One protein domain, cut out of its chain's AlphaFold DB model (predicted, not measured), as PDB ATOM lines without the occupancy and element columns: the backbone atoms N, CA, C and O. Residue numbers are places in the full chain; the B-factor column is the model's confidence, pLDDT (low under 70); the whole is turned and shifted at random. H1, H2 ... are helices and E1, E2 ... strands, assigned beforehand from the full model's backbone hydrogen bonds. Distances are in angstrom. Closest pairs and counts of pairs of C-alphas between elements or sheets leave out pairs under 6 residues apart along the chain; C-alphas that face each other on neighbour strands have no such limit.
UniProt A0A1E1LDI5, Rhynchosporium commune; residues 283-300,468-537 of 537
ATOM      1  N   ALA A 283     -55.846 -15.558 133.787       51.22
ATOM      2  CA  ALA A 283     -56.604 -14.536 133.049       51.22
ATOM      3  C   ALA A 283     -57.292 -15.024 131.746       51.22
ATOM      4  O   ALA A 283     -57.647 -14.224 130.884       51.22
ATOM      5  N   LYS A 284     -57.438 -16.340 131.562       60.03
ATOM      6  CA  LYS A 284     -57.973 -16.989 130.363       60.03
ATOM      7  C   LYS A 284     -59.413 -17.478 130.497       60.03
ATOM      8  O   LYS A 284     -59.953 -17.910 129.490       60.03
ATOM      9  N   THR A 285     -60.025 -17.423 131.678       72.75
ATOM     10  CA  THR A 285     -61.367 -18.010 131.858       72.75
ATOM     11  C   THR A 285     -62.491 -16.983 131.770       72.75
ATOM     12  O   THR A 285     -63.577 -17.310 131.309       72.75
ATOM     13  N   VAL A 286     -62.231 -15.735 132.162       86.94
ATOM     14  CA  VAL A 286     -63.255 -14.684 132.211       86.94
ATOM     15  C   VAL A 286     -63.287 -13.921 130.886       86.94
ATOM     16  O   VAL A 286     -62.237 -13.506 130.369       86.94
ATOM     17  N   SER A 287     -64.487 -13.758 130.327       89.94
ATOM     18  CA  SER A 287     -64.710 -12.911 129.154       89.94
ATOM     19  C   SER A 287     -64.426 -11.452 129.496       89.94
ATOM     20  O   SER A 287     -64.705 -10.997 130.604       89.94
ATOM     21  N   CYS A 288     -63.810 -10.726 128.564       89.56
ATOM     22  CA  CYS A 288     -63.622  -9.284 128.730       89.56
ATOM     23  C   CYS A 288     -64.846  -8.468 128.298       89.56
ATOM     24  O   CYS A 288     -64.895  -7.278 128.600       89.56
ATOM     25  N   ILE A 289     -65.815  -9.097 127.628       90.56
ATOM     26  CA  ILE A 289     -67.110  -8.496 127.322       90.56
ATOM     27  C   ILE A 289     -68.010  -8.691 128.552       90.56
ATOM     28  O   ILE A 289     -68.143  -9.819 129.038       90.56
ATOM     29  N   PRO A 290     -68.618  -7.628 129.101       91.94
ATOM     30  CA  PRO A 290     -69.557  -7.748 130.208       91.94
ATOM     31  C   PRO A 290     -70.759  -8.584 129.773       91.94
ATOM     32  O   PRO A 290     -71.137  -8.557 128.608       91.94
ATOM     33  N   PHE A 291     -71.365  -9.323 130.700       93.88
ATOM     34  CA  PHE A 291     -72.552 -10.113 130.385       93.88
ATOM     35  C   PHE A 291     -73.709  -9.164 130.015       93.88
ATOM     36  O   PHE A 291     -74.181  -8.432 130.888       93.88
ATOM     37  N   PRO A 292     -74.174  -9.138 128.756       95.12
ATOM     38  CA  PRO A 292     -75.245  -8.240 128.360       95.12
ATOM     39  C   PRO A 292     -76.597  -8.807 128.808       95.12
ATOM     40  O   PRO A 292     -76.773 -10.030 128.843       95.12
ATOM     41  N   PRO A 293     -77.590  -7.954 129.117       95.81
ATOM     42  CA  PRO A 293     -78.926  -8.436 129.439       95.81
ATOM     43  C   PRO A 293     -79.511  -9.245 128.273       95.81
ATOM     44  O   PRO A 293     -79.207  -8.983 127.109       95.81
ATOM     45  N   LEU A 294     -80.387 -10.214 128.551       95.56
ATOM     46  CA  LEU A 294     -81.007 -11.035 127.492       95.56
ATOM     47  C   LEU A 294     -81.936 -10.227 126.579       95.56
ATOM     48  O   LEU A 294     -82.207 -10.651 125.457       95.56
ATOM     49  N   SER A 295     -82.393  -9.061 127.042       92.50
ATOM     50  CA  SER A 295     -83.133  -8.086 126.239       92.50
ATOM     51  C   SER A 295     -82.269  -7.397 125.175       92.50
ATOM     52  O   SER A 295     -82.820  -6.819 124.241       92.50
ATOM     53  N   ALA A 296     -80.935  -7.466 125.270       94.50
ATOM     54  CA  ALA A 296     -80.042  -6.940 124.244       94.50
ATOM     55  C   ALA A 296     -80.126  -7.776 122.957       94.50
ATOM     56  O   ALA A 296     -80.189  -9.011 122.992       94.50
ATOM     57  N   SER A 297     -80.082  -7.106 121.805       92.62
ATOM     58  CA  SER A 297     -80.087  -7.771 120.499       92.62
ATOM     59  C   SER A 297     -78.771  -8.492 120.198       92.62
ATOM     60  O   SER A 297     -78.796  -9.544 119.570       92.62
ATOM     61  N   HIS A 298     -77.647  -7.974 120.699       94.56
ATOM     62  CA  HIS A 298     -76.302  -8.495 120.439       94.56
ATOM     63  C   HIS A 298     -75.527  -8.708 121.738       94.56
ATOM     64  O   HIS A 298     -75.727  -7.977 122.712       94.56
ATOM     65  N   PHE A 299     -74.603  -9.667 121.728       96.19
ATOM     66  CA  PHE A 299     -73.666  -9.872 122.832       96.19
ATOM     67  C   PHE A 299     -72.508  -8.864 122.786       96.19
ATOM     68  O   PHE A 299     -71.988  -8.439 123.814       96.19
ATOM     69  N   GLY A 300     -72.123  -8.447 121.582       94.88
ATOM     70  CA  GLY A 300     -71.086  -7.451 121.345       94.88
ATOM     71  C   GLY A 300     -69.775  -8.033 120.828       94.88
ATOM     72  O   GLY A 300     -68.763  -7.340 120.913       94.88
ATOM     73  N   GLU A 468     -63.182 -23.761 122.467       94.12
ATOM     74  CA  GLU A 468     -62.189 -23.538 123.533       94.12
ATOM     75  C   GLU A 468     -62.010 -22.056 123.887       94.12
ATOM     76  O   GLU A 468     -61.556 -21.729 124.987       94.12
ATOM     77  N   ASP A 469     -62.360 -21.154 122.967       95.75
ATOM     78  CA  ASP A 469     -62.180 -19.717 123.150       95.75
ATOM     79  C   ASP A 469     -63.128 -19.144 124.211       95.75
ATOM     80  O   ASP A 469     -64.322 -19.443 124.248       95.75
ATOM     81  N   LYS A 470     -62.586 -18.284 125.079       94.50
ATOM     82  CA  LYS A 470     -63.316 -17.742 126.230       94.50
ATOM     83  C   LYS A 470     -64.439 -16.785 125.832       94.50
ATOM     84  O   LYS A 470     -65.462 -16.753 126.509       94.50
ATOM     85  N   GLU A 471     -64.265 -16.036 124.744       96.31
ATOM     86  CA  GLU A 471     -65.269 -15.080 124.277       96.31
ATOM     87  C   GLU A 471     -66.383 -15.808 123.512       96.31
ATOM     88  O   GLU A 471     -67.557 -15.536 123.750       96.31
ATOM     89  N   LEU A 472     -66.046 -16.815 122.694       97.62
ATOM     90  CA  LEU A 472     -67.052 -17.688 122.070       97.62
ATOM     91  C   LEU A 472     -67.851 -18.484 123.110       97.62
ATOM     92  O   LEU A 472     -69.061 -18.632 122.971       97.62
ATOM     93  N   ARG A 473     -67.213 -18.968 124.183       97.31
ATOM     94  CA  ARG A 473     -67.921 -19.626 125.295       97.31
ATOM     95  C   ARG A 473     -68.897 -18.686 125.983       97.31
ATOM     96  O   ARG A 473     -70.029 -19.076 126.236       97.31
ATOM     97  N   ALA A 474     -68.461 -17.469 126.288       97.00
ATOM     98  CA  ALA A 474     -69.301 -16.465 126.922       97.00
ATOM     99  C   ALA A 474     -70.517 -16.115 126.054       97.00
ATOM    100  O   ALA A 474     -71.646 -16.120 126.548       97.00
ATOM    101  N   TYR A 475     -70.295 -15.943 124.752       97.88
ATOM    102  CA  TYR A 475     -71.352 -15.765 123.765       97.88
ATOM    103  C   TYR A 475     -72.339 -16.941 123.733       97.88
ATOM    104  O   TYR A 475     -73.545 -16.736 123.835       97.88
ATOM    105  N   LEU A 476     -71.853 -18.186 123.662       97.94
ATOM    106  CA  LEU A 476     -72.731 -19.358 123.634       97.94
ATOM    107  C   LEU A 476     -73.498 -19.560 124.945       97.94
ATOM    108  O   LEU A 476     -74.645 -19.994 124.902       97.94
ATOM    109  N   ARG A 477     -72.923 -19.210 126.103       97.31
ATOM    110  CA  ARG A 477     -73.664 -19.197 127.377       97.31
ATOM    111  C   ARG A 477     -74.829 -18.217 127.325       97.31
ATOM    112  O   ARG A 477     -75.923 -18.568 127.745       97.31
ATOM    113  N   TRP A 478     -74.602 -17.021 126.790       97.75
ATOM    114  CA  TRP A 478     -75.654 -16.024 126.615       97.75
ATOM    115  C   TRP A 478     -76.730 -16.489 125.621       97.75
ATOM    116  O   TRP A 478     -77.915 -16.388 125.925       97.75
ATOM    117  N   MET A 479     -76.336 -17.088 124.493       97.69
ATOM    118  CA  MET A 479     -77.265 -17.660 123.507       97.69
ATOM    119  C   MET A 479     -78.110 -18.801 124.087       97.69
ATOM    120  O   MET A 479     -79.329 -18.789 123.957       97.69
ATOM    121  N   TRP A 480     -77.500 -19.764 124.783       97.88
ATOM    122  CA  TRP A 480     -78.250 -20.844 125.433       97.88
ATOM    123  C   TRP A 480     -79.180 -20.339 126.534       97.88
ATOM    124  O   TRP A 480     -80.269 -20.883 126.705       97.88
ATOM    125  N   LEU A 481     -78.793 -19.275 127.242       97.50
ATOM    126  CA  LEU A 481     -79.649 -18.682 128.259       97.50
ATOM    127  C   LEU A 481     -80.863 -17.971 127.647       97.50
ATOM    128  O   LEU A 481     -81.936 -18.004 128.244       97.50
ATOM    129  N   LYS A 482     -80.748 -17.412 126.431       96.56
ATOM    130  CA  LYS A 482     -81.917 -16.939 125.662       96.56
ATOM    131  C   LYS A 482     -82.898 -18.065 125.340       96.56
ATOM    132  O   LYS A 482     -84.102 -17.846 125.413       96.56
ATOM    133  N   GLU A 483     -82.390 -19.266 125.081       96.31
ATOM    134  CA  GLU A 483     -83.201 -20.481 124.904       96.31
ATOM    135  C   GLU A 483     -83.742 -21.050 126.233       96.31
ATOM    136  O   GLU A 483     -84.436 -22.067 126.240       96.31
ATOM    137  N   GLY A 484     -83.433 -20.423 127.375       97.38
ATOM    138  CA  GLY A 484     -83.884 -20.855 128.700       97.38
ATOM    139  C   GLY A 484     -83.034 -21.957 129.336       97.38
ATOM    140  O   GLY A 484     -83.507 -22.641 130.249       97.38
ATOM    141  N   PHE A 485     -81.791 -22.142 128.879       97.94
ATOM    142  CA  PHE A 485     -80.884 -23.167 129.393       97.94
ATOM    143  C   PHE A 485     -79.613 -22.583 130.011       97.94
ATOM    144  O   PHE A 485     -78.923 -21.748 129.429       97.94
ATOM    145  N   GLU A 486     -79.241 -23.116 131.170       96.81
ATOM    146  CA  GLU A 486     -77.892 -22.995 131.704       96.81
ATOM    147  C   GLU A 486     -77.000 -24.022 131.007       96.81
ATOM    148  O   GLU A 486     -77.176 -25.232 131.153       96.81
ATOM    149  N   TRP A 487     -76.059 -23.529 130.206       97.31
ATOM    150  CA  TRP A 487     -75.154 -24.358 129.415       97.31
ATOM    151  C   TRP A 487     -73.750 -24.403 130.018       97.31
ATOM    152  O   TRP A 487     -73.166 -23.361 130.341       97.31
ATOM    153  N   ASP A 488     -73.192 -25.610 130.136       95.25
ATOM    154  CA  ASP A 488     -71.811 -25.833 130.554       95.25
ATOM    155  C   ASP A 488     -70.857 -25.720 129.343       95.25
ATOM    156  O   ASP A 488     -70.898 -26.559 128.437       95.25
ATOM    157  N   PRO A 489     -69.943 -24.730 129.328       94.69
ATOM    158  CA  PRO A 489     -69.037 -24.491 128.207       94.69
ATOM    159  C   PRO A 489     -67.907 -25.518 128.038       94.69
ATOM    160  O   PRO A 489     -67.165 -25.436 127.058       94.69
ATOM    161  N   PHE A 490     -67.716 -26.445 128.982       92.75
ATOM    162  CA  PHE A 490     -66.680 -27.480 128.911       92.75
ATOM    163  C   PHE A 490     -67.240 -28.845 128.516       92.75
ATOM    164  O   PHE A 490     -66.556 -29.601 127.828       92.75
ATOM    165  N   THR A 491     -68.457 -29.169 128.953       94.44
ATOM    166  CA  THR A 491     -69.096 -30.472 128.692       94.44
ATOM    167  C   THR A 491     -70.160 -30.400 127.601       94.44
ATOM    168  O   THR A 491     -70.455 -31.403 126.955       94.44
ATOM    169  N   GLY A 492     -70.731 -29.217 127.370       95.38
ATOM    170  CA  GLY A 492     -71.858 -29.018 126.469       95.38
ATOM    171  C   GLY A 492     -73.222 -29.361 127.082       95.38
ATOM    172  O   GLY A 492     -74.240 -29.213 126.389       95.38
ATOM    173  N   GLU A 493     -73.246 -29.819 128.341       96.62
ATOM    174  CA  GLU A 493     -74.458 -30.164 129.084       96.62
ATOM    175  C   GLU A 493     -75.349 -28.936 129.297       96.62
ATOM    176  O   GLU A 493     -74.891 -27.791 129.297       96.62
ATOM    177  N   LYS A 494     -76.656 -29.182 129.399       96.62
ATOM    178  CA  LYS A 494     -77.689 -28.150 129.486       96.62
ATOM    179  C   LYS A 494     -78.655 -28.510 130.592       96.62
ATOM    180  O   LYS A 494     -79.201 -29.615 130.589       96.62
ATOM    181  N   GLU A 495     -78.921 -27.560 131.468       97.00
ATOM    182  CA  GLU A 495     -79.980 -27.646 132.466       97.00
ATOM    183  C   GLU A 495     -80.985 -26.517 132.244       97.00
ATOM    184  O   GLU A 495     -80.652 -25.480 131.678       97.00
ATOM    185  N   VAL A 496     -82.242 -26.728 132.637       97.75
ATOM    186  CA  VAL A 496     -83.254 -25.666 132.559       97.75
ATOM    187  C   VAL A 496     -82.837 -24.548 133.506       97.75
ATOM    188  O   VAL A 496     -82.619 -24.809 134.690       97.75
ATOM    189  N   ALA A 497     -82.742 -23.324 132.990       96.88
ATOM    190  CA  ALA A 497     -82.311 -22.182 133.777       96.88
ATOM    191  C   ALA A 497     -83.308 -21.872 134.901       96.88
ATOM    192  O   ALA A 497     -84.527 -21.892 134.702       96.88
ATOM    193  N   GLY A 498     -82.791 -21.567 136.092       96.38
ATOM    194  CA  GLY A 498     -83.635 -21.176 137.221       96.38
ATOM    195  C   GLY A 498     -84.415 -19.882 136.946       96.38
ATOM    196  O   GLY A 498     -83.893 -18.954 136.331       96.38
ATOM    197  N   GLU A 499     -85.648 -19.775 137.459       96.19
ATOM    198  CA  GLU A 499     -86.499 -18.584 137.261       96.19
ATOM    199  C   GLU A 499     -85.821 -17.280 137.707       96.19
ATOM    200  O   GLU A 499     -85.964 -16.248 137.053       96.19
ATOM    201  N   GLU A 500     -85.060 -17.320 138.806       96.06
ATOM    202  CA  GLU A 500     -84.336 -16.146 139.303       96.06
ATOM    203  C   GLU A 500     -83.177 -15.755 138.385       96.06
ATOM    204  O   GLU A 500     -82.988 -14.570 138.123       96.06
ATOM    205  N   LEU A 501     -82.444 -16.730 137.836       95.81
ATOM    206  CA  LEU A 501     -81.386 -16.438 136.873       95.81
ATOM    207  C   LEU A 501     -81.969 -15.828 135.598       95.81
ATOM    208  O   LEU A 501     -81.451 -14.822 135.122       95.81
ATOM    209  N   MET A 502     -83.065 -16.381 135.076       97.12
ATOM    210  CA  MET A 502     -83.745 -15.834 133.898       97.12
ATOM    211  C   MET A 502     -84.204 -14.392 134.131       97.12
ATOM    212  O   MET A 502     -83.925 -13.516 133.311       97.12
ATOM    213  N   ARG A 503     -84.838 -14.121 135.281       96.25
ATOM    214  CA  ARG A 503     -85.262 -12.768 135.671       96.25
ATOM    215  C   ARG A 503     -84.073 -11.809 135.757       96.25
ATOM    216  O   ARG A 503     -84.083 -10.772 135.100       96.25
ATOM    217  N   ALA A 504     -83.029 -12.184 136.495       95.94
ATOM    218  CA  ALA A 504     -81.817 -11.382 136.638       95.94
ATOM    219  C   ALA A 504     -81.137 -11.103 135.291       95.94
ATOM    220  O   ALA A 504     -80.635 -10.004 135.060       95.94
ATOM    221  N   SER A 505     -81.141 -12.079 134.384       95.06
ATOM    222  CA  SER A 505     -80.511 -11.948 133.071       95.06
ATOM    223  C   SER A 505     -81.275 -10.986 132.163       95.06
ATOM    224  O   SER A 505     -80.656 -10.242 131.409       95.06
ATOM    225  N   ILE A 506     -82.609 -10.942 132.245       95.00
ATOM    226  CA  ILE A 506     -83.430  -9.955 131.522       95.00
ATOM    227  C   ILE A 506     -83.222  -8.547 132.097       95.00
ATOM    228  O   ILE A 506     -83.119  -7.581 131.342       95.00
ATOM    229  N   GLU A 507     -83.122  -8.438 133.423       93.88
ATOM    230  CA  GLU A 507     -82.952  -7.174 134.152       93.88
ATOM    231  C   GLU A 507     -81.520  -6.606 134.097       93.88
ATOM    232  O   GLU A 507     -81.283  -5.512 134.599       93.88
ATOM    233  N   GLY A 508     -80.551  -7.320 133.509       93.94
ATOM    234  CA  GLY A 508     -79.151  -6.870 133.457       93.94
ATOM    235  C   GLY A 508     -78.423  -6.961 134.801       93.94
ATOM    236  O   GLY A 508     -77.500  -6.195 135.074       93.94
ATOM    237  N   ARG A 509     -78.839  -7.902 135.652       94.62
ATOM    238  CA  ARG A 509     -78.242  -8.200 136.962       94.62
ATOM    239  C   ARG A 509     -77.323  -9.421 136.935       94.62
ATOM    240  O   ARG A 509     -77.044  -9.995 137.980       94.62
ATOM    241  N   VAL A 510     -76.860  -9.858 135.766       94.88
ATOM    242  CA  VAL A 510     -75.900 -10.965 135.655       94.88
ATOM    243  C   VAL A 510     -74.526 -10.425 135.302       94.88
ATOM    244  O   VAL A 510     -74.389  -9.556 134.452       94.88
ATOM    245  N   ALA A 511     -73.501 -10.957 135.960       94.06
ATOM    246  CA  ALA A 511     -72.105 -10.669 135.667       94.06
ATOM    247  C   ALA A 511     -71.274 -11.952 135.669       94.06
ATOM    248  O   ALA A 511     -71.688 -12.982 136.205       94.06
ATOM    249  N   TRP A 512     -70.069 -11.880 135.108       93.62
ATOM    250  CA  TRP A 512     -69.104 -12.970 135.210       93.62
ATOM    251  C   TRP A 512     -68.522 -13.054 136.622       93.62
ATOM    252  O   TRP A 512     -68.142 -12.037 137.208       93.62
ATOM    253  N   ASP A 513     -68.429 -14.264 137.164       90.75
ATOM    254  CA  ASP A 513     -67.646 -14.534 138.363       90.75
ATOM    255  C   ASP A 513     -66.139 -14.652 138.058       90.75
ATOM    256  O   ASP A 513     -65.700 -14.628 136.905       90.75
ATOM    257  N   ASP A 514     -65.325 -14.795 139.107       87.00
ATOM    258  CA  ASP A 514     -63.862 -14.889 138.990       87.00
ATOM    259  C   ASP A 514     -63.394 -16.155 138.232       87.00
ATOM    260  O   ASP A 514     -62.223 -16.267 137.859       87.00
ATOM    261  N   GLN A 515     -64.293 -17.117 138.011       84.56
ATOM    262  CA  GLN A 515     -64.078 -18.370 137.289       84.56
ATOM    263  C   GLN A 515     -64.729 -18.381 135.894       84.56
ATOM    264  O   GLN A 515     -64.627 -19.390 135.201       84.56
ATOM    265  N   GLY A 516     -65.363 -17.291 135.445       84.12
ATOM    266  CA  GLY A 516     -66.082 -17.233 134.165       84.12
ATOM    267  C   GLY A 516     -67.458 -17.917 134.180       84.12
ATOM    268  O   GLY A 516     -68.028 -18.196 133.122       84.12
ATOM    269  N   GLY A 517     -67.987 -18.221 135.366       89.25
ATOM    270  CA  GLY A 517     -69.387 -18.562 135.604       89.25
ATOM    271  C   GLY A 517     -70.283 -17.323 135.650       89.25
ATOM    272  O   GLY A 517     -69.804 -16.191 135.599       89.25
ATOM    273  N   MET A 518     -71.596 -17.537 135.712       93.19
ATOM    274  CA  MET A 518     -72.589 -16.464 135.826       93.19
ATOM    275  C   MET A 518     -72.947 -16.268 137.302       93.19
ATOM    276  O   MET A 518     -73.282 -17.235 137.983       93.19
ATOM    277  N   ARG A 519     -72.904 -15.025 137.789       93.94
ATOM    278  CA  ARG A 519     -73.382 -14.639 139.124       93.94
ATOM    279  C   ARG A 519     -74.479 -13.589 139.017       93.94
ATOM    280  O   ARG A 519     -74.395 -12.690 138.180       93.94
ATOM    281  N   ILE A 520     -75.472 -13.694 139.892       95.00
ATOM    282  CA  ILE A 520     -76.539 -12.705 140.032       95.00
ATOM    283  C   ILE A 520     -76.064 -11.610 140.988       95.00
ATOM    284  O   ILE A 520     -75.462 -11.897 142.022       95.00
ATOM    285  N   LEU A 521     -76.311 -10.364 140.609       91.38
ATOM    286  CA  LEU A 521     -76.058  -9.168 141.391       91.38
ATOM    287  C   LEU A 521     -77.355  -8.694 142.054       91.38
ATOM    288  O   LEU A 521     -78.455  -8.902 141.524       91.38
ATOM    289  N   ASP A 522     -77.204  -8.034 143.201       85.81
ATOM    290  CA  ASP A 522     -78.323  -7.427 143.925       85.81
ATOM    291  C   ASP A 522     -78.881  -6.211 143.163       85.81
ATOM    292  O   ASP A 522     -80.095  -6.037 143.082       85.81
ATOM    293  N   ASP A 523     -77.998  -5.439 142.519       81.06
ATOM    294  CA  ASP A 523     -78.330  -4.247 141.737       81.06
ATOM    295  C   ASP A 523     -78.011  -4.422 140.240       81.06
ATOM    296  O   ASP A 523     -77.175  -5.238 139.839       81.06
ATOM    297  N   VAL A 524     -78.682  -3.630 139.397       77.25
ATOM    298  CA  VAL A 524     -78.483  -3.602 137.937       77.25
ATOM    299  C   VAL A 524     -77.101  -3.051 137.597       77.25
ATOM    300  O   VAL A 524     -76.703  -1.995 138.092       77.25
ATOM    301  N   MET A 525     -76.381  -3.726 136.696       67.50
ATOM    302  CA  MET A 525     -75.148  -3.175 136.144       67.50
ATOM    303  C   MET A 525     -75.465  -2.052 135.155       67.50
ATOM    304  O   MET A 525     -76.034  -2.283 134.089       67.50
ATOM    305  N   VAL A 526     -75.045  -0.827 135.479       62.03
ATOM    306  CA  VAL A 526     -74.987   0.263 134.501       62.03
ATOM    307  C   VAL A 526     -73.828  -0.043 133.555       62.03
ATOM    308  O   VAL A 526     -72.665   0.036 133.948       62.03
ATOM    309  N   MET A 527     -74.131  -0.448 132.320       57.97
ATOM    310  CA  MET A 527     -73.098  -0.669 131.310       57.97
ATOM    311  C   MET A 527     -72.473   0.675 130.917       57.97
ATOM    312  O   MET A 527     -73.140   1.516 130.318       57.97
ATOM    313  N   GLU A 528     -71.191   0.881 131.231       54.06
ATOM    314  CA  GLU A 528     -70.421   1.974 130.632       54.06
ATOM    315  C   GLU A 528     -70.306   1.746 129.118       54.06
ATOM    316  O   GLU A 528     -69.945   0.661 128.646       54.06
ATOM    317  N   SER A 529     -70.612   2.788 128.346       47.31
ATOM    318  CA  SER A 529     -70.540   2.823 126.886       47.31
ATOM    319  C   SER A 529     -69.085   2.687 126.411       47.31
ATOM    320  O   SER A 529     -68.402   3.683 126.185       47.31
ATOM    321  N   GLY A 530     -68.584   1.453 126.299       50.06
ATOM    322  CA  GLY A 530     -67.221   1.178 125.816       50.06
ATOM    323  C   GLY A 530     -66.662  -0.229 126.062       50.06
ATOM    324  O   GLY A 530     -65.512  -0.486 125.709       50.06
ATOM    325  N   LEU A 531     -67.431  -1.138 126.673       55.00
ATOM    326  CA  LEU A 531     -66.965  -2.488 127.024       55.00
ATOM    327  C   LEU A 531     -67.312  -3.578 125.991       55.00
ATOM    328  O   LEU A 531     -66.846  -4.711 126.111       55.00
ATOM    329  N   SER A 532     -68.094  -3.254 124.962       64.25
ATOM    330  CA  SER A 532     -68.283  -4.117 123.794       64.25
ATOM    331  C   SER A 532     -67.010  -4.154 122.943       64.25
ATOM    332  O   SER A 532     -66.285  -3.163 122.828       64.25
ATOM    333  N   GLN A 533     -66.730  -5.288 122.292       67.31
ATOM    334  CA  GLN A 533     -65.666  -5.337 121.278       67.31
ATOM    335  C   GLN A 533     -65.974  -4.383 120.116       67.31
ATOM    336  O   GLN A 533     -65.080  -3.792 119.515       67.31
ATOM    337  N   ILE A 534     -67.258  -4.197 119.833       52.47
ATOM    338  CA  ILE A 534     -67.759  -3.191 118.913       52.47
ATOM    339  C   ILE A 534     -67.892  -1.888 119.712       52.47
ATOM    340  O   ILE A 534     -68.919  -1.671 120.348       52.47
ATOM    341  N   GLY A 535     -66.862  -1.036 119.747       49.59
ATOM    342  CA  GLY A 535     -67.047   0.345 120.223       49.59
ATOM    343  C   GLY A 535     -68.189   1.017 119.446       49.59
ATOM    344  O   GLY A 535     -68.441   0.621 118.306       49.59
ATOM    345  N   HIS A 536     -68.904   1.975 120.049       39.16
ATOM    346  CA  HIS A 536     -69.906   2.761 119.316       39.16
ATOM    347  C   HIS A 536     -69.235   3.351 118.068       39.16
ATOM    348  O   HIS A 536     -68.279   4.115 118.193       39.16
ATOM    349  N   VAL A 537     -69.684   2.898 116.894       31.12
ATOM    350  CA  VAL A 537     -69.278   3.432 115.590       31.12
ATOM    351  C   VAL A 537     -70.090   4.677 115.308       31.12
ATOM    352  O   VAL A 537     -71.320   4.606 115.537       31.12
TER     353      VAL A 537
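This is residues 283 to 300 and 468 to 537 of the 537 residues of a protein of Rhynchosporium commune (UniProt A0A1E1LDI5). With little regular structure, the domain has helix H1 packed on E1 of the hairpin E1 and E2, short helix H2 at one end of a second hairpin, E3 and E4, and long unnamed stretches, residues 283 to 300 and 521 to 537. The printed part has 88 residues, 33 in named elements: H1, E1, E2, H2, E3, E4, class mixed, both sheets antiparallel. It is compact, radius of gyration of the C-alphas 12.4 A, spanning 36 by 28 by 23 A.

After residues 283 to 300, H1 is residues 470 to 482, 18.6 A, from C-alpha 470 at (-63.316, -17.742, 126.230). E1 is 485 to 487, E2 494 to 496, H2 499 to 506, 10.8 A, E3 510 to 512, and E4 518 to 520, ending at C-alpha 520 at (-76.539, -12.705, 140.032).

The closest C-alphas of H1 and E1 are Arg 477 and Trp 487, 5.7 A; of H2 and E3, Ala 504 and Val 510, 6.0 A. H1 and E3 are apart. N 486 and O 495 are 2.8 A apart, N 511 and O 519 3.0 A, within hydrogen-bond range. In H1 and H2 every O i to N i+4 pair is within range.

Residues 301 to 467 are cut out, C-alphas 300 and 468 18.5 A apart. No link is long. Residues 283 to 284 and 525 to 537 have pLDDT under 70.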